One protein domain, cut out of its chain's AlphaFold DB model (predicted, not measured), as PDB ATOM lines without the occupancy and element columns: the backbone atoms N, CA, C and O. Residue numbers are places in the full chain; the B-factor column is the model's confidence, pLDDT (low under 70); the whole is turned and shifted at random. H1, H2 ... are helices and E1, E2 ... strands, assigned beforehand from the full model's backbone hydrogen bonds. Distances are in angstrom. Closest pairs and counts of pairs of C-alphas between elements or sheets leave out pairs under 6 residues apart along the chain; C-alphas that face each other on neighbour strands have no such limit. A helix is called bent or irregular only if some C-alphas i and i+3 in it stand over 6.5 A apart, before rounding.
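AT A GLANCE: This is residues 454 to 487 and 509 to 653 of the 1277 residues of the protein "Protein kinase domain-containing protein" of Pomacea canaliculata (UniProt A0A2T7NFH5). A twisted sheet has the long, bent hairpin E4 and E5 running through it, and the helices H1 and H2 pack on one of its faces. Where E6 and E8 end the sheet, a small head follows, made of H3, the short hairpin E9 and E10, and H4. The printed part has 179 residues with four named helices and ten named strands, in the order E1 H1 E2 E3 E4 E5 H2 E6 E7 E8 H3 E9 E10 H4; the class is mixed, helices and strands. The eight-stranded branched sheet pairs antiparallel except for E4 and E7, which are parallel. The whole is compact, with a radius of gyration of the C-alphas of 16.1 A and spans of 43 by 36 by 31 A.

HOW THE PARTS SIT: Start at E1, residues 454 to 456: E5, residues 542 to 553, lies on one side (N 455 to O 547, 2.9 A) and E6, residues 590 to 594, on the other side (N 454 to O 592, 2.9 A), within hydrogen-bond range. H1, residues 464 to 481, is on the sheet over E2, residues 513 to 517, and E3, residues 520 to 525, at a height over the sheet of 10.6 A; its C-alpha 465 is 6.5 A from C-alpha 520, their closest pair with E3. E2, E3, E4, residues 528 to 539, and E5 form a meander, each strand the antiparallel neighbour of the one before; look for N 515 and O 522, N 523 and O 530, and N 535 and O 546, each 2.9 A apart. E4 bends by 70 degrees at residue 534, and beyond it E7, residues 608 to 610, is its parallel neighbour, with N 609 and O 536 at 3.0 A. H2, residues 563 to 578, lies over E5 on the same face as H1; H1 touches it with residues 464 to 472 alone, closest at the C-alphas of Leu 468 and Ala 574, 5.6 A, at a steep tilt of 47 degrees, opposite ways. E8, residues 615 to 617, is antiparallel to E6, with N 593 and O 616 at 2.9 A. H3, residues 618 to 625, only grazes the sheet with residues 618 to 621. E9, residues 630 to 632, and E10, residues 638 to 640, form a hairpin, with N 631 and O 639 at 2.9 A. H4, residues 641 to 644, is close to H3 but not clearly touching, the C-alphas of Leu 625 and Leu 641 being 6.5 A apart. Every O i to N i+4 pair is within hydrogen-bond range in H3, 12 of 14 in H1 and 11 of 12 in H2; H4 is too short for one.

IN THESE COORDINATES: Find C-alpha 454 at (358.581, 379.441, 383.720), where E1 begins. H1 runs 25.4 A from C-alpha 464 at (355.332, 368.855, 394.219), and is only just irregular: C-alphas 474 and 477 are 6.7 A apart. E4 spans 30.3 A, E5 32.1 A and H2 23.3 A. H4 ends at C-alpha 644, (352.867, 383.138, 373.344).

THE WHOLE: The C-alphas farthest apart, of Gly 487 and Gly 541, are 47.9 A apart. Residues 488 to 508 are not printed; C-alphas 487 and 509 across the cut are 9.2 A apart. The links H2 to E6 and E6 to E7 are long. The mean pLDDT of the printed part is 76.2, with 37 residues under 70, among them 474 to 487 and 577 to 588.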
ATOM      1  N   PHE A 454     357.846 379.572 382.468       90.31
ATOM      2  CA  PHE A 454     358.581 379.441 383.720       90.31
ATOM      3  C   PHE A 454     357.680 379.854 384.885       90.31
ATOM      4  O   PHE A 454     357.216 380.993 384.952       90.31
ATOM      5  N   TYR A 455     357.421 378.903 385.777       89.06
ATOM      6  CA  TYR A 455     356.719 379.094 387.040       89.06
ATOM      7  C   TYR A 455     357.766 379.359 388.119       89.06
ATOM      8  O   TYR A 455     358.351 378.420 388.660       89.06
ATOM      9  N   SER A 456     358.026 380.634 388.392       82.31
ATOM     10  CA  SER A 456     358.941 381.068 389.444       82.31
ATOM     11  C   SER A 456     358.318 380.804 390.809       82.31
ATOM     12  O   SER A 456     357.178 381.203 391.063       82.31
ATOM     13  N   LEU A 457     359.075 380.149 391.685       76.19
ATOM     14  CA  LEU A 457     358.668 379.785 393.041       76.19
ATOM     15  C   LEU A 457     359.793 380.179 394.008       76.19
ATOM     16  O   LEU A 457     360.954 380.001 393.651       76.19
ATOM     17  N   PRO A 458     359.512 380.630 395.244       67.50
ATOM     18  CA  PRO A 458     360.573 380.916 396.215       67.50
ATOM     19  C   PRO A 458     361.432 379.684 396.539       67.50
ATOM     20  O   PRO A 458     362.630 379.789 396.784       67.50
ATOM     21  N   HIS A 459     360.813 378.500 396.502       72.25
ATOM     22  CA  HIS A 459     361.461 377.191 396.544       72.25
ATOM     23  C   HIS A 459     360.557 376.160 395.863       72.25
ATOM     24  O   HIS A 459     359.335 376.244 395.986       72.25
ATOM     25  N   VAL A 460     361.123 375.152 395.191       78.00
ATOM     26  CA  VAL A 460     360.331 374.053 394.607       78.00
ATOM     27  C   VAL A 460     360.080 372.988 395.687       78.00
ATOM     28  O   VAL A 460     361.035 372.337 396.124       78.00
ATOM     29  N   PRO A 461     358.829 372.762 396.143       73.94
ATOM     30  CA  PRO A 461     358.568 371.858 397.260       73.94
ATOM     31  C   PRO A 461     358.971 370.420 396.934       73.94
ATOM     32  O   PRO A 461     358.592 369.880 395.894       73.94
ATOM     33  N   ALA A 462     359.638 369.751 397.880       68.88
ATOM     34  CA  ALA A 462     360.174 368.390 397.735       68.88
ATOM     35  C   ALA A 462     359.145 367.311 397.325       68.88
ATOM     36  O   ALA A 462     359.518 366.191 396.986       68.88
ATOM     37  N   ARG A 463     357.846 367.626 397.401       76.31
ATOM     38  CA  ARG A 463     356.727 366.719 397.109       76.31
ATOM     39  C   ARG A 463     355.854 367.158 395.933       76.31
ATOM     40  O   ARG A 463     354.950 366.411 395.568       76.31
ATOM     41  N   LEU A 464     356.127 368.318 395.327       83.56
ATOM     42  CA  LEU A 464     355.332 368.855 394.219       83.56
ATOM     43  C   LEU A 464     355.328 367.891 393.025       83.56
ATOM     44  O   LEU A 464     354.259 367.554 392.524       83.56
ATOM     45  N   TRP A 465     356.488 367.331 392.665       87.06
ATOM     46  CA  TRP A 465     356.580 366.286 391.639       87.06
ATOM     47  C   TRP A 465     355.826 365.010 392.009       87.06
ATOM     48  O   TRP A 465     355.119 364.472 391.164       87.06
ATOM     49  N   SER A 466     355.883 364.554 393.265       84.00
ATOM     50  CA  SER A 466     355.099 363.392 393.707       84.00
ATOM     51  C   SER A 466     353.600 363.613 393.517       84.00
ATOM     52  O   SER A 466     352.931 362.765 392.929       84.00
ATOM     53  N   ARG A 467     353.076 364.764 393.958       83.25
ATOM     54  CA  ARG A 467     351.651 365.088 393.836       83.25
ATOM     55  C   ARG A 467     351.233 365.308 392.382       83.25
ATOM     56  O   ARG A 467     350.193 364.801 391.978       83.25
ATOM     57  N   LEU A 468     352.056 365.988 391.582       86.38
ATOM     58  CA  LEU A 468     351.800 366.245 390.163       86.38
ATOM     59  C   LEU A 468     351.834 364.962 389.319       86.38
ATOM     60  O   LEU A 468     350.937 364.746 388.511       86.38
ATOM     61  N   ILE A 469     352.820 364.079 389.522       86.50
ATOM     62  CA  ILE A 469     352.921 362.801 388.797       86.50
ATOM     63  C   ILE A 469     351.723 361.904 389.131       86.50
ATOM     64  O   ILE A 469     351.097 361.359 388.222       86.50
ATOM     65  N   LEU A 470     351.360 361.773 390.414       80.44
ATOM     66  CA  LEU A 470     350.189 360.983 390.817       80.44
ATOM     67  C   LEU A 470     348.876 361.632 390.352       80.44
ATOM     68  O   LEU A 470     347.990 360.922 389.886       80.44
ATOM     69  N   GLY A 471     348.766 362.963 390.410       78.06
ATOM     70  CA  GLY A 471     347.632 363.728 389.887       78.06
ATOM     71  C   GLY A 471     347.426 363.498 388.393       78.06
ATOM     72  O   GLY A 471     346.360 363.035 387.992       78.06
ATOM     73  N   LEU A 472     348.470 363.690 387.580       77.50
ATOM     74  CA  LEU A 472     348.434 363.449 386.136       77.50
ATOM     75  C   LEU A 472     348.115 361.986 385.796       77.50
ATOM     76  O   LEU A 472     347.320 361.735 384.890       77.50
ATOM     77  N   LEU A 473     348.659 361.012 386.530       74.62
ATOM     78  CA  LEU A 473     348.357 359.592 386.307       74.62
ATOM     79  C   LEU A 473     346.916 359.223 386.684       74.62
ATOM     80  O   LEU A 473     346.278 358.483 385.940       74.62
ATOM     81  N   LEU A 474     346.365 359.783 387.763       65.88
ATOM     82  CA  LEU A 474     344.941 359.649 388.107       65.88
ATOM     83  C   LEU A 474     344.044 360.444 387.135       65.88
ATOM     84  O   LEU A 474     342.904 360.063 386.876       65.88
ATOM     85  N   SER A 475     344.564 361.517 386.528       63.66
ATOM     86  CA  SER A 475     343.898 362.258 385.452       63.66
ATOM     87  C   SER A 475     343.915 361.512 384.111       63.66
ATOM     88  O   SER A 475     343.123 361.844 383.236       63.66
ATOM     89  N   LYS A 476     344.759 360.485 383.930       58.09
ATOM     90  CA  LYS A 476     344.953 359.772 382.652       58.09
ATOM     91  C   LYS A 476     343.653 359.176 382.099       58.09
ATOM     92  O   LYS A 476     343.454 359.174 380.886       58.09
ATOM     93  N   GLU A 477     342.738 358.749 382.972       50.97
ATOM     94  CA  GLU A 477     341.378 358.340 382.587       50.97
ATOM     95  C   GLU A 477     340.493 359.527 382.183       50.97
ATOM     96  O   GLU A 477     339.785 359.457 381.181       50.97
ATOM     97  N   ARG A 478     340.565 360.657 382.905       52.41
ATOM     98  CA  ARG A 478     339.899 361.912 382.501       52.41
ATOM     99  C   ARG A 478     340.400 362.363 381.121       52.41
ATOM    100  O   ARG A 478     339.617 362.836 380.297       52.41
ATOM    101  N   PHE A 479     341.695 362.185 380.857       50.19
ATOM    102  CA  PHE A 479     342.355 362.537 379.606       50.19
ATOM    103  C   PHE A 479     341.887 361.629 378.459       50.19
ATOM    104  O   PHE A 479     341.415 362.127 377.441       50.19
ATOM    105  N   SER A 480     341.902 360.303 378.634       43.41
ATOM    106  CA  SER A 480     341.433 359.363 377.603       43.41
ATOM    107  C   SER A 480     339.918 359.423 377.348       43.41
ATOM    108  O   SER A 480     339.471 359.134 376.238       43.41
ATOM    109  N   GLN A 481     339.117 359.841 378.333       39.97
ATOM    110  CA  GLN A 481     337.665 360.022 378.186       39.97
ATOM    111  C   GLN A 481     337.257 361.405 377.647       39.97
ATOM    112  O   GLN A 481     336.122 361.579 377.190       39.97
ATOM    113  N   SER A 482     338.143 362.408 377.671       43.78
ATOM    114  CA  SER A 482     337.803 363.773 377.248       43.78
ATOM    115  C   SER A 482     337.762 363.902 375.720       43.78
ATOM    116  O   SER A 482     338.706 364.325 375.060       43.78
ATOM    117  N   ARG A 483     336.579 363.574 375.176       38.78
ATOM    118  CA  ARG A 483     336.143 363.564 373.758       38.78
ATOM    119  C   ARG A 483     336.686 364.661 372.825       38.78
ATOM    120  O   ARG A 483     336.636 364.476 371.612       38.78
ATOM    121  N   TRP A 484     337.147 365.791 373.350       42.78
ATOM    122  CA  TRP A 484     337.683 366.907 372.574       42.78
ATOM    123  C   TRP A 484     339.164 366.719 372.189       42.78
ATOM    124  O   TRP A 484     339.528 367.056 371.066       42.78
ATOM    125  N   PHE A 485     339.975 366.066 373.032       39.28
ATOM    126  CA  PHE A 485     341.398 365.776 372.777       39.28
ATOM    127  C   PHE A 485     341.645 364.550 371.865       39.28
ATOM    128  O   PHE A 485     342.791 364.157 371.657       39.28
ATOM    129  N   LEU A 486     340.593 363.895 371.355       38.34
ATOM    130  CA  LEU A 486     340.713 362.604 370.652       38.34
ATOM    131  C   LEU A 486     339.980 362.497 369.304       38.34
ATOM    132  O   LEU A 486     340.053 361.451 368.660       38.34
ATOM    133  N   GLY A 487     339.267 363.544 368.867       35.00
ATOM    134  CA  GLY A 487     338.690 363.651 367.515       35.00
ATOM    135  C   GLY A 487     337.651 362.589 367.096       35.00
ATOM    136  O   GLY A 487     337.216 362.583 365.944       35.00
ATOM    137  N   MET A 509     345.544 361.534 370.525       48.25
ATOM    138  CA  MET A 509     346.527 361.186 371.551       48.25
ATOM    139  C   MET A 509     346.388 359.703 371.894       48.25
ATOM    140  O   MET A 509     346.102 359.324 373.028       48.25
ATOM    141  N   GLN A 510     346.486 358.845 370.872       41.25
ATOM    142  CA  GLN A 510     346.147 357.423 371.001       41.25
ATOM    143  C   GLN A 510     347.199 356.590 371.751       41.25
ATOM    144  O   GLN A 510     346.892 355.459 372.135       41.25
ATOM    145  N   ARG A 511     348.410 357.116 372.000       49.38
ATOM    146  CA  ARG A 511     349.437 356.463 372.835       49.38
ATOM    147  C   ARG A 511     350.184 357.456 373.731       49.38
ATOM    148  O   ARG A 511     351.282 357.894 373.412       49.38
ATOM    149  N   LEU A 512     349.595 357.746 374.890       58.38
ATOM    150  CA  LEU A 512     350.213 358.511 375.978       58.38
ATOM    151  C   LEU A 512     351.426 357.755 376.561       58.38
ATOM    152  O   LEU A 512     351.264 356.890 377.428       58.38
ATOM    153  N   HIS A 513     352.636 358.072 376.093       70.56
ATOM    154  CA  HIS A 513     353.879 357.605 376.711       70.56
ATOM    155  C   HIS A 513     354.379 358.668 377.696       70.56
ATOM    156  O   HIS A 513     354.685 359.795 377.305       70.56
ATOM    157  N   MET A 514     354.435 358.305 378.977       80.38
ATOM    158  CA  MET A 514     354.871 359.182 380.065       80.38
ATOM    159  C   MET A 514     356.186 358.668 380.649       80.38
ATOM    160  O   MET A 514     356.306 357.482 380.953       80.38
ATOM    161  N   MET A 515     357.143 359.567 380.844       83.44
ATOM    162  CA  MET A 515     358.392 359.324 381.569       83.44
ATOM    163  C   MET A 515     358.467 360.295 382.746       83.44
ATOM    164  O   MET A 515     357.951 361.405 382.656       83.44
ATOM    165  N   TYR A 516     359.077 359.893 383.858       87.12
ATOM    166  CA  TYR A 516     359.096 360.698 385.080       87.12
ATOM    167  C   TYR A 516     360.321 360.396 385.952       87.12
ATOM    168  O   TYR A 516     360.822 359.269 385.984       87.12
ATOM    169  N   TRP A 517     360.798 361.422 386.652       89.56
ATOM    170  CA  TRP A 517     361.943 361.406 387.563       89.56
ATOM    171  C   TRP A 517     361.628 362.269 388.800       89.56
ATOM    172  O   TRP A 517     360.556 362.862 388.892       89.56
ATOM    173  N   GLN A 518     362.518 362.321 389.794       85.44
ATOM    174  CA  GLN A 518     362.244 363.025 391.064       85.44
ATOM    175  C   GLN A 518     362.055 364.549 390.912       85.44
ATOM    176  O   GLN A 518     361.510 365.183 391.816       85.44
ATOM    177  N   THR A 519     362.503 365.130 389.797       87.88
ATOM    178  CA  THR A 519     362.485 366.578 389.526       87.88
ATOM    179  C   THR A 519     361.812 366.945 388.199       87.88
ATOM    180  O   THR A 519     362.016 368.052 387.706       87.88
ATOM    181  N   GLY A 520     361.024 366.047 387.598       90.12
ATOM    182  CA  GLY A 520     360.359 366.336 386.329       90.12
ATOM    183  C   GLY A 520     359.603 365.166 385.704       90.12
ATOM    184  O   GLY A 520     359.599 364.040 386.210       90.12
ATOM    185  N   LEU A 521     358.944 365.450 384.583       90.94
ATOM    186  CA  LEU A 521     358.228 364.482 383.758       90.94
ATOM    187  C   LEU A 521     358.217 364.885 382.278       90.94
ATOM    188  O   LEU A 521     358.344 366.054 381.922       90.94
ATOM    189  N   SER A 522     358.012 363.906 381.403       87.19
ATOM    190  CA  SER A 522     357.805 364.092 379.968       87.19
ATOM    191  C   SER A 522     356.592 363.293 379.498       87.19
ATOM    192  O   SER A 522     356.332 362.194 379.990       87.19
ATOM    193  N   MET A 523     355.847 363.849 378.544       84.69
ATOM    194  CA  MET A 523     354.663 363.243 377.935       84.69
ATOM    195  C   MET A 523     354.713 363.448 376.419       84.69
ATOM    196  O   MET A 523     354.857 364.580 375.962       84.69
ATOM    197  N   THR A 524     354.563 362.387 375.626       79.62
ATOM    198  CA  THR A 524     354.455 362.496 374.159       79.62
ATOM    199  C   THR A 524     353.021 362.277 373.671       79.62
ATOM    200  O   THR A 524     352.218 361.605 374.326       79.62
ATOM    201  N   PHE A 525     352.692 362.884 372.529       76.88
ATOM    202  CA  PHE A 525     351.359 362.858 371.922       76.88
ATOM    203  C   PHE A 525     351.422 362.914 370.388       76.88
ATOM    204  O   PHE A 525     352.481 363.195 369.819       76.88
ATOM    205  N   ASP A 526     350.298 362.666 369.701       68.00
ATOM    206  CA  ASP A 526     350.249 362.582 368.234       68.00
ATOM    207  C   ASP A 526     350.348 363.998 367.610       68.00
ATOM    208  O   ASP A 526     349.364 364.594 367.177       68.00
ATOM    209  N   GLY A 527     351.558 364.571 367.607       74.44
ATOM    210  CA  GLY A 527     351.845 365.924 367.115       74.44
ATOM    211  C   GLY A 527     352.900 366.709 367.905       74.44
ATOM    212  O   GLY A 527     353.223 367.835 367.511       74.44
ATOM    213  N   GLY A 528     353.460 366.167 368.992       82.25
ATOM    214  CA  GLY A 528     354.417 366.902 369.823       82.25
ATOM    215  C   GLY A 528     354.789 366.230 371.145       82.25
ATOM    216  O   GLY A 528     354.541 365.040 371.363       82.25
ATOM    217  N   SER A 529     355.411 367.010 372.030       84.81
ATOM    218  CA  SER A 529     355.776 366.574 373.380       84.81
ATOM    219  C   SER A 529     355.687 367.703 374.405       84.81
ATOM    220  O   SER A 529     355.859 368.875 374.074       84.81
ATOM    221  N   VAL A 530     355.439 367.320 375.656       88.44
ATOM    222  CA  VAL A 530     355.578 368.150 376.853       88.44
ATOM    223  C   VAL A 530     356.773 367.628 377.649       88.44
ATOM    224  O   VAL A 530     356.915 366.418 377.843       88.44
ATOM    225  N   VAL A 531     357.597 368.532 378.163       89.94
ATOM    226  CA  VAL A 531     358.531 368.283 379.262       89.94
ATOM    227  C   VAL A 531     358.242 369.311 380.352       89.94
ATOM    228  O   VAL A 531     358.046 370.488 380.064       89.94
ATOM    229  N   MET A 532     358.188 368.864 381.602       92.81
ATOM    230  CA  MET A 532     358.131 369.726 382.777       92.81
ATOM    231  C   MET A 532     359.288 369.354 383.695       92.81
ATOM    232  O   MET A 532     359.458 368.173 383.993       92.81
ATOM    233  N   GLU A 533     360.053 370.323 384.181       91.56
ATOM    234  CA  GLU A 533     361.183 370.043 385.072       91.56
ATOM    235  C   GLU A 533     361.475 371.180 386.051       91.56
ATOM    236  O   GLU A 533     361.188 372.348 385.778       91.56
ATOM    237  N   THR A 534     362.059 370.840 387.203       91.38
ATOM    238  CA  THR A 534     362.686 371.819 388.093       91.38
ATOM    239  C   THR A 534     363.813 372.499 387.325       91.38
ATOM    240  O   THR A 534     364.742 371.835 386.869       91.38
ATOM    241  N   CYS A 535     363.752 373.821 387.224       89.88
ATOM    242  CA  CYS A 535     364.742 374.628 386.531       89.88
ATOM    243  C   CYS A 535     365.169 375.793 387.428       89.88
ATOM    244  O   CYS A 535     364.344 376.377 388.132       89.88
ATOM    245  N   VAL A 536     366.458 376.124 387.401       87.00
ATOM    246  CA  VAL A 536     367.008 377.315 388.057       87.00
ATOM    247  C   VAL A 536     367.407 378.326 386.988       87.00
ATOM    248  O   VAL A 536     368.203 378.014 386.105       87.00
ATOM    249  N   TYR A 537     366.880 379.543 387.060       83.62
ATOM    250  CA  TYR A 537     367.322 380.639 386.203       83.62
ATOM    251  C   TYR A 537     368.450 381.408 386.904       83.62
ATOM    252  O   TYR A 537     368.278 381.855 388.038       83.62
ATOM    253  N   ARG A 538     369.605 381.563 386.253       79.38
ATOM    254  CA  ARG A 538     370.771 382.278 386.786       79.38
ATOM    255  C   ARG A 538     370.949 383.632 386.127       79.38
ATOM    256  O   ARG A 538     371.265 383.715 384.943       79.38
ATOM    257  N   VAL A 539     370.808 384.688 386.925       74.00
ATOM    258  CA  VAL A 539     370.938 386.081 386.477       74.00
ATOM    259  C   VAL A 539     372.003 386.779 387.326       74.00
ATOM    260  O   VAL A 539     371.788 387.065 388.502       74.00
ATOM    261  N   GLU A 540     373.179 387.015 386.738       67.62
ATOM    262  CA  GLU A 540     374.328 387.718 387.355       67.62
ATOM    263  C   GLU A 540     374.702 387.190 388.761       67.62
ATOM    264  O   GLU A 540     375.008 387.946 389.680       67.62
ATOM    265  N   GLY A 541     374.657 385.866 388.941       62.47
ATOM    266  CA  GLY A 541     375.001 385.197 390.203       62.47
ATOM    267  C   GLY A 541     373.854 385.041 391.208       62.47
ATOM    268  O   GLY A 541     374.075 384.464 392.272       62.47
ATOM    269  N   ARG A 542     372.633 385.493 390.890       65.38
ATOM    270  CA  ARG A 542     371.409 385.118 391.625       65.38
ATOM    271  C   ARG A 542     370.767 383.886 390.986       65.38
ATOM    272  O   ARG A 542     370.698 383.806 389.761       65.38
ATOM    273  N   GLU A 543     370.269 382.964 391.806       74.62
ATOM    274  CA  GLU A 543     369.510 381.782 391.374       74.62
ATOM    275  C   GLU A 543     368.013 381.975 391.660       74.62
ATOM    276  O   GLU A 543     367.626 382.258 392.792       74.62
ATOM    277  N   ILE A 544     367.176 381.815 390.634       77.69
ATOM    278  CA  ILE A 544     365.710 381.871 390.709       77.69
ATOM    279  C   ILE A 544     365.179 380.449 390.463       77.69
ATOM    280  O   ILE A 544     365.207 379.990 389.318       77.69
ATOM    281  N   PRO A 545     364.740 379.710 391.496       80.31
ATOM    282  CA  PRO A 545     364.189 378.374 391.313       80.31
ATOM    283  C   PRO A 545     362.755 378.418 390.764       80.31
ATOM    284  O   PRO A 545     361.996 379.368 390.961       80.31
ATOM    285  N   GLY A 546     362.359 377.359 390.065       88.25
ATOM    286  CA  GLY A 546     361.021 377.254 389.503       88.25
ATOM    287  C   GLY A 546     360.784 375.965 388.731       88.25
ATOM    288  O   GLY A 546     361.571 375.017 388.794       88.25
ATOM    289  N   ILE A 547     359.676 375.936 387.994       92.44
ATOM    290  CA  ILE A 547     359.325 374.850 387.077       92.44
ATOM    291  C   ILE A 547     359.272 375.397 385.654       92.44
ATOM    292  O   ILE A 547     358.485 376.294 385.345       92.44
ATOM    293  N   LEU A 548     360.102 374.831 384.780       92.62
ATOM    294  CA  LEU A 548     360.043 375.057 383.342       92.62
ATOM    295  C   LEU A 548     359.032 374.080 382.734       92.62
ATOM    296  O   LEU A 548     359.117 372.874 382.970       92.62
ATOM    297  N   ILE A 549     358.103 374.590 381.928       93.44
ATOM    298  CA  ILE A 549     357.297 373.795 381.000       93.44
ATOM    299  C   ILE A 549     357.801 374.101 379.592       93.44
ATOM    300  O   ILE A 549     357.720 375.239 379.123       93.44
ATOM    301  N   PHE A 550     358.298 373.066 378.928       91.19
ATOM    302  CA  PHE A 550     358.736 373.068 377.542       91.19
ATOM    303  C   PHE A 550     357.731 372.260 376.718       91.19
ATOM    304  O   PHE A 550     357.513 371.076 376.979       91.19
ATOM    305  N   ILE A 551     357.105 372.881 375.722       89.69
ATOM    306  CA  ILE A 551     356.184 372.206 374.800       89.69
ATOM    307  C   ILE A 551     356.707 372.372 373.382       89.69
ATOM    308  O   ILE A 551     356.973 373.489 372.944       89.69
ATOM    309  N   SER A 552     356.821 371.267 372.652       87.38
ATOM    310  CA  SER A 552     357.208 371.254 371.242       87.38
ATOM    311  C   SER A 552     356.114 370.644 370.373       87.38
ATOM    312  O   SER A 552     355.431 369.701 370.780       87.38
ATOM    313  N   SER A 553     355.970 371.146 369.145       85.75
ATOM    314  CA  SER A 553     355.172 370.490 368.110       85.75
ATOM    315  C   SER A 553     355.977 370.281 366.836       85.75
ATOM    316  O   SER A 553     356.668 371.172 366.348       85.75
ATOM    317  N   ILE A 554     355.811 369.096 366.252       82.31
ATOM    318  CA  ILE A 554     356.330 368.731 364.926       82.31
ATOM    319  C   ILE A 554     355.447 369.269 363.779       82.31
ATOM    320  O   ILE A 554     355.550 368.800 362.652       82.31
ATOM    321  N   THR A 555     354.543 370.215 364.067       78.75
ATOM    322  CA  THR A 555     353.643 370.839 363.086       78.75
ATOM    323  C   THR A 555     353.406 372.315 363.410       78.75
ATOM    324  O   THR A 555     353.377 372.698 364.580       78.75
ATOM    325  N   ARG A 556     353.078 373.121 362.398       75.44
ATOM    326  CA  ARG A 556     352.545 374.493 362.546       75.44
ATOM    327  C   ARG A 556     351.186 374.614 363.263       75.44
ATOM    328  O   ARG A 556     350.698 375.731 363.407       75.44
ATOM    329  N   SER A 557     350.542 373.527 363.697       73.88
ATOM    330  CA  SER A 557     349.200 373.611 364.293       73.88
ATOM    331  C   SER A 557     349.224 374.130 365.734       73.88
ATOM    332  O   SER A 557     349.695 373.443 366.643       73.88
ATOM    333  N   LEU A 558     348.622 375.302 365.965       71.75
ATOM    334  CA  LEU A 558     348.409 375.884 367.302       71.75
ATOM    335  C   LEU A 558     347.671 374.940 368.267       71.75
ATOM    336  O   LEU A 558     347.947 374.963 369.465       71.75
ATOM    337  N   SER A 559     346.810 374.049 367.756       69.38
ATOM    338  CA  SER A 559     346.082 373.043 368.556       69.38
ATOM    339  C   SER A 559     346.982 372.180 369.442       69.38
ATOM    340  O   SER A 559     346.527 371.644 370.446       69.38
ATOM    341  N   ASN A 560     348.249 372.020 369.060       74.94
ATOM    342  CA  ASN A 560     349.200 371.169 369.764       74.94
ATOM    343  C   ASN A 560     349.889 371.906 370.923       74.94
ATOM    344  O   ASN A 560     350.440 371.262 371.809       74.94
ATOM    345  N   LEU A 561     349.826 373.244 370.942       79.56
ATOM    346  CA  LEU A 561     350.274 374.070 372.065       79.56
ATOM    347  C   LEU A 561     349.187 374.209 373.143       79.56
ATOM    348  O   LEU A 561     349.520 374.423 374.304       79.56
ATOM    349  N   ALA A 562     347.910 374.002 372.792       74.94
ATOM    350  CA  ALA A 562     346.760 374.052 373.708       74.94
ATOM    351  C   ALA A 562     346.886 373.115 374.929       74.94
ATOM    352  O   ALA A 562     346.274 373.352 375.970       74.94
ATOM    353  N   VAL A 563     347.726 372.076 374.830       79.12
ATOM    354  CA  VAL A 563     348.094 371.199 375.952       79.12
ATOM    355  C   VAL A 563     348.687 371.973 377.139       79.12
ATOM    356  O   VAL A 563     348.536 371.520 378.271       79.12
ATOM    357  N   VAL A 564     349.286 373.157 376.917       85.00
ATOM    358  CA  VAL A 564     349.803 374.012 377.998       85.00
ATOM    359  C   VAL A 564     348.716 374.355 379.009       85.00
ATOM    360  O   VAL A 564     348.979 374.258 380.198       85.00
ATOM    361  N   GLY A 565     347.486 374.639 378.564       79.25
ATOM    362  CA  GLY A 565     346.376 374.975 379.455       79.25
ATOM    363  C   GLY A 565     346.110 373.866 380.471       79.25
ATOM    364  O   GLY A 565     346.182 374.107 381.668       79.25
ATOM    365  N   PHE A 566     345.922 372.627 380.007       77.69
ATOM    366  CA  PHE A 566     345.731 371.462 380.883       77.69
ATOM    367  C   PHE A 566     346.919 371.220 381.830       77.69
ATOM    368  O   PHE A 566     346.731 370.908 383.005       77.69
ATOM    369  N   VAL A 567     348.148 371.360 381.326       83.38
ATOM    370  CA  VAL A 567     349.370 371.139 382.114       83.38
ATOM    371  C   VAL A 567     349.527 372.216 383.196       83.38
ATOM    372  O   VAL A 567     349.889 371.900 384.329       83.38
ATOM    373  N   SER A 568     349.194 373.466 382.874       83.31
ATOM    374  CA  SER A 568     349.103 374.586 383.810       83.31
ATOM    375  C   SER A 568     347.980 374.397 384.832       83.31
ATOM    376  O   SER A 568     348.210 374.659 386.009       83.31
ATOM    377  N   ASP A 569     346.807 373.901 384.422       77.38
ATOM    378  CA  ASP A 569     345.661 373.639 385.304       77.38
ATOM    379  C   ASP A 569     346.016 372.583 386.382       77.38
ATOM    380  O   ASP A 569     345.768 372.792 387.572       77.38
ATOM    381  N   GLU A 570     346.646 371.463 385.995       79.62
ATOM    382  CA  GLU A 570     347.071 370.399 386.928       79.62
ATOM    383  C   GLU A 570     348.310 370.802 387.763       79.62
ATOM    384  O   GLU A 570     348.388 370.457 388.945       79.62
ATOM    385  N   LEU A 571     349.253 371.590 387.215       85.19
ATOM    386  CA  LEU A 571     350.365 372.163 387.994       85.19
ATOM    387  C   LEU A 571     349.856 373.136 389.063       85.19
ATOM    388  O   LEU A 571     350.247 373.029 390.226       85.19
ATOM    389  N   TYR A 572     348.956 374.047 388.690       78.69
ATOM    390  CA  TYR A 572     348.331 374.987 389.616       78.69
ATOM    391  C   TYR A 572     347.547 374.249 390.704       78.69
ATOM    392  O   TYR A 572     347.690 374.559 391.883       78.69
ATOM    393  N   ALA A 573     346.801 373.198 390.348       75.00
ATOM    394  CA  ALA A 573     346.141 372.342 391.329       75.00
ATOM    395  C   ALA A 573     347.143 371.665 392.285       75.00
ATOM    396  O   ALA A 573     346.899 371.624 393.494       75.00
ATOM    397  N   ALA A 574     348.279 371.160 391.793       79.62
ATOM    398  CA  ALA A 574     349.306 370.550 392.637       79.62
ATOM    399  C   ALA A 574     349.954 371.564 393.606       79.62
ATOM    400  O   ALA A 574     350.169 371.226 394.771       79.62
ATOM    401  N   ILE A 575     350.186 372.806 393.164       77.38
ATOM    402  CA  ILE A 575     350.700 373.911 393.993       77.38
ATOM    403  C   ILE A 575     349.644 374.365 395.017       77.38
ATOM    404  O   ILE A 575     349.946 374.408 396.210       77.38
ATOM    405  N   GLN A 576     348.391 374.602 394.604       71.69
ATOM    406  CA  GLN A 576     347.288 375.025 395.487       71.69
ATOM    407  C   GLN A 576     347.025 374.022 396.619       71.69
ATOM    408  O   GLN A 576     346.660 374.412 397.722       71.69
ATOM    409  N   ASN A 577     347.243 372.727 396.384       67.38
ATOM    410  CA  ASN A 577     347.111 371.708 397.426       67.38
ATOM    411  C   ASN A 577     348.252 371.705 398.464       67.38
ATOM    412  O   ASN A 577     348.058 371.185 399.561       67.38
ATOM    413  N   ILE A 578     349.433 372.230 398.122       69.00
ATOM    414  CA  ILE A 578     350.565 372.386 399.051       69.00
ATOM    415  C   ILE A 578     350.455 373.730 399.786       69.00
ATOM    416  O   ILE A 578     350.731 373.809 400.979       69.00
ATOM    417  N   PHE A 579     349.981 374.768 399.093       64.06
ATOM    418  CA  PHE A 579     349.880 376.141 399.588       64.06
ATOM    419  C   PHE A 579     348.426 376.671 399.560       64.06
ATOM    420  O   PHE A 579     348.136 377.651 398.866       64.06
ATOM    421  N   PRO A 580     347.484 376.058 400.310       54.66
ATOM    422  CA  PRO A 580     346.044 376.329 400.186       54.66
ATOM    423  C   PRO A 580     345.609 377.744 400.588       54.66
ATOM    424  O   PRO A 580     344.526 378.170 400.196       54.66
ATOM    425  N   HIS A 581     346.434 378.477 401.340       50.53
ATOM    426  CA  HIS A 581     346.157 379.849 401.788       50.53
ATOM    427  C   HIS A 581     346.933 380.923 401.006       50.53
ATOM    428  O   HIS A 581     346.812 382.103 401.312       50.53
ATOM    429  N   HIS A 582     347.724 380.519 400.004       53.25
ATOM    430  CA  HIS A 582     348.754 381.366 399.390       53.25
ATOM    431  C   HIS A 582     348.807 381.278 397.848       53.25
ATOM    432  O   HIS A 582     349.576 381.985 397.215       53.25
ATOM    433  N   CYS A 583     348.019 380.413 397.201       46.97
ATOM    434  CA  CYS A 583     348.179 380.129 395.763       46.97
ATOM    435  C   CYS A 583     347.532 381.157 394.803       46.97
ATOM    436  O   CYS A 583     347.776 381.114 393.597       46.97
ATOM    437  N   GLU A 584     346.693 382.061 395.309       43.59
ATOM    438  CA  GLU A 584     346.063 383.155 394.536       43.59
ATOM    439  C   GLU A 584     346.792 384.502 394.723       43.59
ATOM    440  O   GLU A 584     346.362 385.534 394.195       43.59
ATOM    441  N   ASP A 585     347.906 384.461 395.458       50.47
ATOM    442  CA  ASP A 585     348.774 385.575 395.807       50.47
ATOM    443  C   ASP A 585     349.941 385.692 394.795       50.47
ATOM    444  O   ASP A 585     350.721 384.740 394.655       50.47
ATOM    445  N   PRO A 586     350.079 386.820 394.065       48.34
ATOM    446  CA  PRO A 586     351.181 387.035 393.128       48.34
ATOM    447  C   PRO A 586     352.575 386.996 393.769       48.34
ATOM    448  O   PRO A 586     353.545 386.726 393.064       48.34
ATOM    449  N   GLU A 587     352.697 387.227 395.079       49.53
ATOM    450  CA  GLU A 587     353.980 387.173 395.798       49.53
ATOM    451  C   GLU A 587     354.541 385.734 395.841       49.53
ATOM    452  O   GLU A 587     355.751 385.506 395.833       49.53
ATOM    453  N   VAL A 588     353.657 384.730 395.823       55.78
ATOM    454  CA  VAL A 588     353.985 383.322 396.112       55.78
ATOM    455  C   VAL A 588     354.355 382.525 394.856       55.78
ATOM    456  O   VAL A 588     355.123 381.562 394.936       55.78
ATOM    457  N   MET A 589     353.822 382.896 393.689       72.75
ATOM    458  CA  MET A 589     354.085 382.206 392.423       72.75
ATOM    459  C   MET A 589     353.915 383.150 391.227       72.75
ATOM    460  O   MET A 589     352.799 383.530 390.876       72.75
ATOM    461  N   ASN A 590     355.014 383.437 390.524       76.31
ATOM    462  CA  ASN A 590     354.992 384.251 389.306       76.31
ATOM    463  C   ASN A 590     355.115 383.389 388.044       76.31
ATOM    464  O   ASN A 590     355.975 382.510 387.961       76.31
ATOM    465  N   VAL A 591     354.263 383.650 387.047       83.50
ATOM    466  CA  VAL A 591     354.211 382.875 385.797       83.50
ATOM    467  C   VAL A 591     354.649 383.734 384.616       83.50
ATOM    468  O   VAL A 591     354.041 384.758 384.294       83.50
ATOM    469  N   PHE A 592     355.700 383.275 383.944       86.38
ATOM    470  CA  PHE A 592     356.362 383.989 382.862       86.38
ATOM    471  C   PHE A 592     356.299 383.193 381.556       86.38
ATOM    472  O   PHE A 592     356.621 382.002 381.520       86.38
ATOM    473  N   ALA A 593     355.928 383.854 380.462       89.88
ATOM    474  CA  ALA A 593     356.075 383.322 379.115       89.88
ATOM    475  C   ALA A 593     357.459 383.728 378.582       89.88
ATOM    476  O   ALA A 593     357.709 384.909 378.335       89.88
ATOM    477  N   LEU A 594     358.383 382.774 378.440       89.38
ATOM    478  CA  LEU A 594     359.715 383.069 377.894       89.38
ATOM    479  C   LEU A 594     359.605 383.330 376.387       89.38
ATOM    480  O   LEU A 594     358.823 382.673 375.697       89.38
ATOM    481  N   CYS A 595     360.367 384.292 375.864       86.44
ATOM    482  CA  CYS A 595     360.218 384.697 374.470       86.44
ATOM    483  C   CYS A 595     360.744 383.609 373.509       86.44
ATOM    484  O   CYS A 595     361.960 383.402 373.454       86.44
ATOM    485  N   PRO A 596     359.897 382.988 372.659       82.19
ATOM    486  CA  PRO A 596     360.299 381.842 371.837       82.19
ATOM    487  C   PRO A 596     361.399 382.176 370.819       82.19
ATOM    488  O   PRO A 596     362.178 381.298 370.476       82.19
ATOM    489  N   VAL A 597     361.493 383.440 370.385       82.38
ATOM    490  CA  VAL A 597     362.543 383.949 369.477       82.38
ATOM    491  C   VAL A 597     363.882 384.188 370.188       82.38
ATOM    492  O   VAL A 597     364.935 384.077 369.572       82.38
ATOM    493  N   CYS A 598     363.863 384.555 371.475       83.56
ATOM    494  CA  CYS A 598     365.073 384.960 372.203       83.56
ATOM    495  C   CYS A 598     365.707 383.773 372.930       83.56
ATOM    496  O   CYS A 598     366.926 383.642 372.969       83.56
ATOM    497  N   HIS A 599     364.878 382.859 373.434       83.50
ATOM    498  CA  HIS A 599     365.292 381.573 373.985       83.50
ATOM    499  C   HIS A 599     365.455 380.517 372.883       83.50
ATOM    500  O   HIS A 599     364.967 379.394 373.007       83.50
ATOM    501  N   ASP A 600     366.137 380.893 371.792       80.62
ATOM    502  CA  ASP A 600     366.460 380.045 370.628       80.62
ATOM    503  C   ASP A 600     366.984 378.658 371.079       80.62
ATOM    504  O   ASP A 600     366.433 377.597 370.803       80.62
ATOM    505  N   SER A 601     368.019 378.698 371.918       81.31
ATOM    506  CA  SER A 601     368.837 377.555 372.341       81.31
ATOM    507  C   SER A 601     368.426 376.874 373.658       81.31
ATOM    508  O   SER A 601     369.221 376.117 374.220       81.31
ATOM    509  N   VAL A 602     367.232 377.145 374.198       83.75
ATOM    510  CA  VAL A 602     366.737 376.408 375.378       83.75
ATOM    511  C   VAL A 602     366.201 375.048 374.926       83.75
ATOM    512  O   VAL A 602     365.227 374.983 374.177       83.75
ATOM    513  N   GLU A 603     366.836 373.976 375.396       81.12
ATOM    514  CA  GLU A 603     366.440 372.577 375.201       81.12
ATOM    515  C   GLU A 603     366.044 371.947 376.556       81.12
ATOM    516  O   GLU A 603     366.576 372.348 377.595       81.12
ATOM    517  N   PRO A 604     365.121 370.966 376.583       79.56
ATOM    518  CA  PRO A 604     364.733 370.275 377.813       79.56
ATOM    519  C   PRO A 604     365.883 369.435 378.388       79.56
ATOM    520  O   PRO A 604     366.683 368.864 377.647       79.56
ATOM    521  N   GLY A 605     365.941 369.313 379.714       76.00
ATOM    522  CA  GLY A 605     367.001 368.604 380.432       76.00
ATOM    523  C   GLY A 605     368.217 369.467 380.779       76.00
ATOM    524  O   GLY A 605     369.171 368.951 381.359       76.00
ATOM    525  N   GLN A 606     368.204 370.769 380.461       79.31
ATOM    526  CA  GLN A 606     369.287 371.696 380.823       79.31
ATOM    527  C   GLN A 606     369.380 371.920 382.344       79.31
ATOM    528  O   GLN A 606     370.478 372.114 382.861       79.31
ATOM    529  N   GLY A 607     368.253 371.904 383.071       79.81
ATOM    530  CA  GLY A 607     368.172 372.075 384.536       79.81
ATOM    531  C   GLY A 607     368.569 373.462 385.074       79.81
ATOM    532  O   GLY A 607     368.117 373.877 386.143       79.81
ATOM    533  N   THR A 608     369.375 374.223 384.337       85.75
ATOM    534  CA  THR A 608     369.752 375.606 384.630       85.75
ATOM    535  C   THR A 608     369.817 376.416 383.339       85.75
ATOM    536  O   THR A 608     370.366 375.941 382.347       85.75
ATOM    537  N   ILE A 609     369.277 377.636 383.356       86.00
ATOM    538  CA  ILE A 609     369.358 378.591 382.241       86.00
ATOM    539  C   ILE A 609     370.174 379.797 382.712       86.00
ATOM    540  O   ILE A 609     369.813 380.443 383.691       86.00
ATOM    541  N   GLU A 610     371.275 380.095 382.024       85.50
ATOM    542  CA  GLU A 610     372.180 381.212 382.334       85.50
ATOM    543  C   GLU A 610     371.809 382.468 381.514       85.50
ATOM    544  O   GLU A 610     371.491 382.368 380.328       85.50
ATOM    545  N   GLY A 611     371.908 383.661 382.113       78.38
ATOM    546  CA  GLY A 611     371.817 384.955 381.418       78.38
ATOM    547  C   GLY A 611     370.614 385.812 381.824       78.38
ATOM    548  O   GLY A 611     370.071 385.680 382.916       78.38
ATOM    549  N   THR A 612     370.184 386.732 380.958       74.31
ATOM    550  CA  THR A 612     369.010 387.586 381.219       74.31
ATOM    551  C   THR A 612     367.709 386.824 380.953       74.31
ATOM    552  O   THR A 612     367.575 386.133 379.941       74.31
ATOM    553  N   MET A 613     366.718 386.963 381.836       75.56
ATOM    554  CA  MET A 613     365.403 386.335 381.676       75.56
ATOM    555  C   MET A 613     364.507 387.152 380.733       75.56
ATOM    556  O   MET A 613     363.697 387.961 381.172       75.56
ATOM    557  N   LEU A 614     364.658 386.953 379.421       82.31
ATOM    558  CA  LEU A 614     363.915 387.679 378.377       82.31
ATOM    559  C   LEU A 614     362.469 387.165 378.235       82.31
ATOM    560  O   LEU A 614     362.185 386.254 377.454       82.31
ATOM    561  N   HIS A 615     361.553 387.734 379.015       83.25
ATOM    562  CA  HIS A 615     360.210 387.193 379.219       83.25
ATOM    563  C   HIS A 615     359.088 388.210 378.971       83.25
ATOM    564  O   HIS A 615     359.300 389.419 378.874       83.25
ATOM    565  N   PHE A 616     357.866 387.687 378.927       83.31
ATOM    566  CA  PHE A 616     356.628 388.439 379.049       83.31
ATOM    567  C   PHE A 616     355.863 387.933 380.277       83.31
ATOM    568  O   PHE A 616     355.766 386.725 380.515       83.31
ATOM    569  N   GLU A 617     355.328 388.845 381.080       79.81
ATOM    570  CA  GLU A 617     354.525 388.500 382.254       79.81
ATOM    571  C   GLU A 617     353.134 388.036 381.808       79.81
ATOM    572  O   GLU A 617     352.456 388.741 381.055       79.81
ATOM    573  N   LEU A 618     352.685 386.865 382.276       84.56
ATOM    574  CA  LEU A 618     351.477 386.219 381.744       84.56
ATOM    575  C   LEU A 618     350.230 387.118 381.843       84.56
ATOM    576  O   LEU A 618     349.425 387.177 380.913       84.56
ATOM    577  N   HIS A 619     350.113 387.880 382.932       79.62
ATOM    578  CA  HIS A 619     348.993 388.788 383.168       79.62
ATOM    579  C   HIS A 619     349.006 390.026 382.242       79.62
ATOM    580  O   HIS A 619     347.945 390.525 381.867       79.62
ATOM    581  N   LYS A 620     350.183 390.493 381.795       80.88
ATOM    582  CA  LYS A 620     350.306 391.557 380.778       80.88
ATOM    583  C   LYS A 620     349.937 391.022 379.388       80.88
ATOM    584  O   LYS A 620     349.179 391.676 378.673       80.88
ATOM    585  N   CYS A 621     350.350 389.796 379.044       85.50
ATOM    586  CA  CYS A 621     349.898 389.116 377.821       85.50
ATOM    587  C   CYS A 621     348.373 388.927 377.778       85.50
ATOM    588  O   CYS A 621     347.765 389.142 376.731       85.50
ATOM    589  N   ALA A 622     347.755 388.568 378.909       84.56
ATOM    590  CA  ALA A 622     346.304 388.427 379.031       84.56
ATOM    591  C   ALA A 622     345.565 389.733 378.682       84.56
ATOM    592  O   ALA A 622     344.587 389.711 377.939       84.56
ATOM    593  N   ALA A 623     346.062 390.880 379.161       80.88
ATOM    594  CA  ALA A 623     345.496 392.187 378.827       80.88
ATOM    595  C   ALA A 623     345.631 392.521 377.330       80.88
ATOM    596  O   ALA A 623     344.635 392.855 376.688       80.88
ATOM    597  N   ALA A 624     346.830 392.357 376.757       82.00
ATOM    598  CA  ALA A 624     347.082 392.628 375.338       82.00
ATOM    599  C   ALA A 624     346.205 391.785 374.398       82.00
ATOM    600  O   ALA A 624     345.765 392.271 373.355       82.00
ATOM    601  N   LEU A 625     345.906 390.539 374.778       86.50
ATOM    602  CA  LEU A 625     345.114 389.613 373.969       86.50
ATOM    603  C   LEU A 625     343.686 390.117 373.692       86.50
ATOM    604  O   LEU A 625     343.104 389.736 372.677       86.50
ATOM    605  N   LEU A 626     343.132 390.995 374.537       82.50
ATOM    606  CA  LEU A 626     341.816 391.609 374.318       82.50
ATOM    607  C   LEU A 626     341.811 392.649 373.184       82.50
ATOM    608  O   LEU A 626     340.747 392.956 372.649       82.50
ATOM    609  N   GLN A 627     342.979 393.212 372.850       73.12
ATOM    610  CA  GLN A 627     343.121 394.413 372.014       73.12
ATOM    611  C   GLN A 627     344.006 394.202 370.773       73.12
ATOM    612  O   GLN A 627     343.913 394.985 369.831       73.12
ATOM    613  N   GLY A 628     344.835 393.153 370.737       76.94
ATOM    614  CA  GLY A 628     345.716 392.861 369.607       76.94
ATOM    615  C   GLY A 628     346.191 391.407 369.524       76.94
ATOM    616  O   GLY A 628     345.839 390.557 370.344       76.94
ATOM    617  N   ASP A 629     346.998 391.134 368.495       80.31
ATOM    618  CA  ASP A 629     347.460 389.791 368.106       80.31
ATOM    619  C   ASP A 629     348.947 389.520 368.369       80.31
ATOM    620  O   ASP A 629     349.384 388.375 368.265       80.31
ATOM    621  N   PHE A 630     349.747 390.534 368.710       81.12
ATOM    622  CA  PHE A 630     351.191 390.378 368.901       81.12
ATOM    623  C   PHE A 630     351.744 391.214 370.058       81.12
ATOM    624  O   PHE A 630     351.233 392.283 370.384       81.12
ATOM    625  N   ALA A 631     352.845 390.726 370.624       83.00
ATOM    626  CA  ALA A 631     353.734 391.434 371.538       83.00
ATOM    627  C   ALA A 631     355.084 391.723 370.845       83.00
ATOM    628  O   ALA A 631     355.382 391.140 369.797       83.00
ATOM    629  N   LEU A 632     355.914 392.603 371.412       80.31
ATOM    630  CA  LEU A 632     357.256 392.920 370.897       80.31
ATOM    631  C   LEU A 632     358.355 392.420 371.844       80.31
ATOM    632  O   LEU A 632     358.358 392.744 373.030       80.31
ATOM    633  N   CYS A 633     359.310 391.639 371.332       81.00
ATOM    634  CA  CYS A 633     360.467 391.191 372.116       81.00
ATOM    635  C   CYS A 633     361.623 392.219 372.109       81.00
ATOM    636  O   CYS A 633     361.533 393.261 371.462       81.00
ATOM    637  N   HIS A 634     362.730 391.923 372.805       73.94
ATOM    638  CA  HIS A 634     363.832 392.879 373.015       73.94
ATOM    639  C   HIS A 634     364.559 393.320 371.733       73.94
ATOM    640  O   HIS A 634     365.129 394.404 371.695       73.94
ATOM    641  N   THR A 635     364.502 392.517 370.665       76.19
ATOM    642  CA  THR A 635     365.024 392.870 369.332       76.19
ATOM    643  C   THR A 635     363.990 393.582 368.452       76.19
ATOM    644  O   THR A 635     364.212 393.743 367.255       76.19
ATOM    645  N   GLY A 636     362.826 393.953 368.998       76.00
ATOM    646  CA  GLY A 636     361.712 394.543 368.250       76.00
ATOM    647  C   GLY A 636     360.934 393.557 367.368       76.00
ATOM    648  O   GLY A 636     360.055 393.978 366.617       76.00
ATOM    649  N   CYS A 637     361.217 392.249 367.435       82.25
ATOM    650  CA  CYS A 637     360.476 391.259 366.650       82.25
ATOM    651  C   CYS A 637     359.057 391.073 367.206       82.25
ATOM    652  O   CYS A 637     358.859 390.969 368.420       82.25
ATOM    653  N   ARG A 638     358.073 390.972 366.303       84.06
ATOM    654  CA  ARG A 638     356.689 390.619 366.647       84.06
ATOM    655  C   ARG A 638     356.602 389.143 367.023       84.06
ATOM    656  O   ARG A 638     357.014 388.285 366.246       84.06
ATOM    657  N   VAL A 639     356.031 388.862 368.189       86.44
ATOM    658  CA  VAL A 639     355.709 387.517 368.679       86.44
ATOM    659  C   VAL A 639     354.190 387.409 368.749       86.44
ATOM    660  O   VAL A 639     353.559 388.222 369.421       86.44
ATOM    661  N   ALA A 640     353.591 386.441 368.054       88.12
ATOM    662  CA  ALA A 640     352.141 386.260 368.072       88.12
ATOM    663  C   ALA A 640     351.663 385.875 369.481       88.12
ATOM    664  O   ALA A 640     352.178 384.930 370.080       88.12
ATOM    665  N   LEU A 641     350.646 386.567 369.999       87.19
ATOM    666  CA  LEU A 641     350.018 386.231 371.281       87.19
ATOM    667  C   LEU A 641     349.341 384.854 371.224       87.19
ATOM    668  O   LEU A 641     349.283 384.164 372.236       87.19
ATOM    669  N   GLU A 642     348.933 384.403 370.036       85.38
ATOM    670  CA  GLU A 642     348.446 383.040 369.788       85.38
ATOM    671  C   GLU A 642     349.488 381.952 370.096       85.38
ATOM    672  O   GLU A 642     349.145 380.863 370.543       85.38
ATOM    673  N   GLU A 643     350.766 382.244 369.855       84.31
ATOM    674  CA  GLU A 643     351.889 381.337 370.118       84.31
ATOM    675  C   GLU A 643     352.448 381.540 371.526       84.31
ATOM    676  O   GLU A 643     352.922 380.595 372.157       84.31
ATOM    677  N   LEU A 644     352.365 382.773 372.031       87.19
ATOM    678  CA  LEU A 644     352.867 383.138 373.344       87.19
ATOM    679  C   LEU A 644     351.926 382.718 374.477       87.19
ATOM    680  O   LEU A 644     352.450 382.317 375.512       87.19
ATOM    681  N   VAL A 645     350.594 382.782 374.307       88.69
ATOM    682  CA  VAL A 645     349.549 382.487 375.323       88.69
ATOM    683  C   VAL A 645     348.285 381.754 374.784       88.69
ATOM    684  O   VAL A 645     347.155 382.206 375.002       88.69
ATOM    685  N   PRO A 646     348.417 380.597 374.096       87.31
ATOM    686  CA  PRO A 646     347.286 379.839 373.535       87.31
ATOM    687  C   PRO A 646     346.248 379.333 374.559       87.31
ATOM    688  O   PRO A 646     345.112 379.050 374.169       87.31
ATOM    689  N   GLU A 647     346.596 379.226 375.847       84.00
ATOM    690  CA  GLU A 647     345.699 378.814 376.940       84.00
ATOM    691  C   GLU A 647     344.554 379.800 377.219       84.00
ATOM    692  O   GLU A 647     343.517 379.399 377.755       84.00
ATOM    693  N   PHE A 648     344.727 381.068 376.830       87.44
ATOM    694  CA  PHE A 648     343.710 382.117 376.933       87.44
ATOM    695  C   PHE A 648     342.799 382.190 375.697       87.44
ATOM    696  O   PHE A 648     341.711 382.755 375.762       87.44
ATOM    697  N   LEU A 649     343.203 381.588 374.574       85.44
ATOM    698  CA  LEU A 649     342.419 381.553 373.334       85.44
ATOM    699  C   LEU A 649     341.465 380.353 373.227       85.44
ATOM    700  O   LEU A 649     340.763 380.237 372.228       85.44
ATOM    701  N   PHE A 650     341.426 379.469 374.231       82.06
ATOM    702  CA  PHE A 650     340.556 378.282 374.256       82.06
ATOM    703  C   PHE A 650     340.740 377.333 373.058       82.06
ATOM    704  O   PHE A 650     339.807 376.649 372.626       82.06
ATOM    705  N   THR A 651     341.968 377.266 372.538       76.44
ATOM    706  CA  THR A 651     342.341 376.497 371.336       76.44
ATOM    707  C   THR A 651     342.173 374.976 371.475       76.44
ATOM    708  O   THR A 651     342.190 374.266 370.467       76.44
ATOM    709  N   GLU A 652     341.948 374.457 372.689       71.50
ATOM    710  CA  GLU A 652     341.533 373.071 372.943       71.50
ATOM    711  C   GLU A 652     340.049 372.799 372.620       71.50
ATOM    712  O   GLU A 652     339.640 371.640 372.486       71.50
ATOM    713  N   LEU A 653     339.218 373.840 372.504       76.19
ATOM    714  CA  LEU A 653     337.800 373.691 372.190       76.19
ATOM    715  C   LEU A 653     337.574 373.474 370.683       76.19
ATOM    716  O   LEU A 653     338.225 374.087 369.836       76.19
TER     717      LEU A 653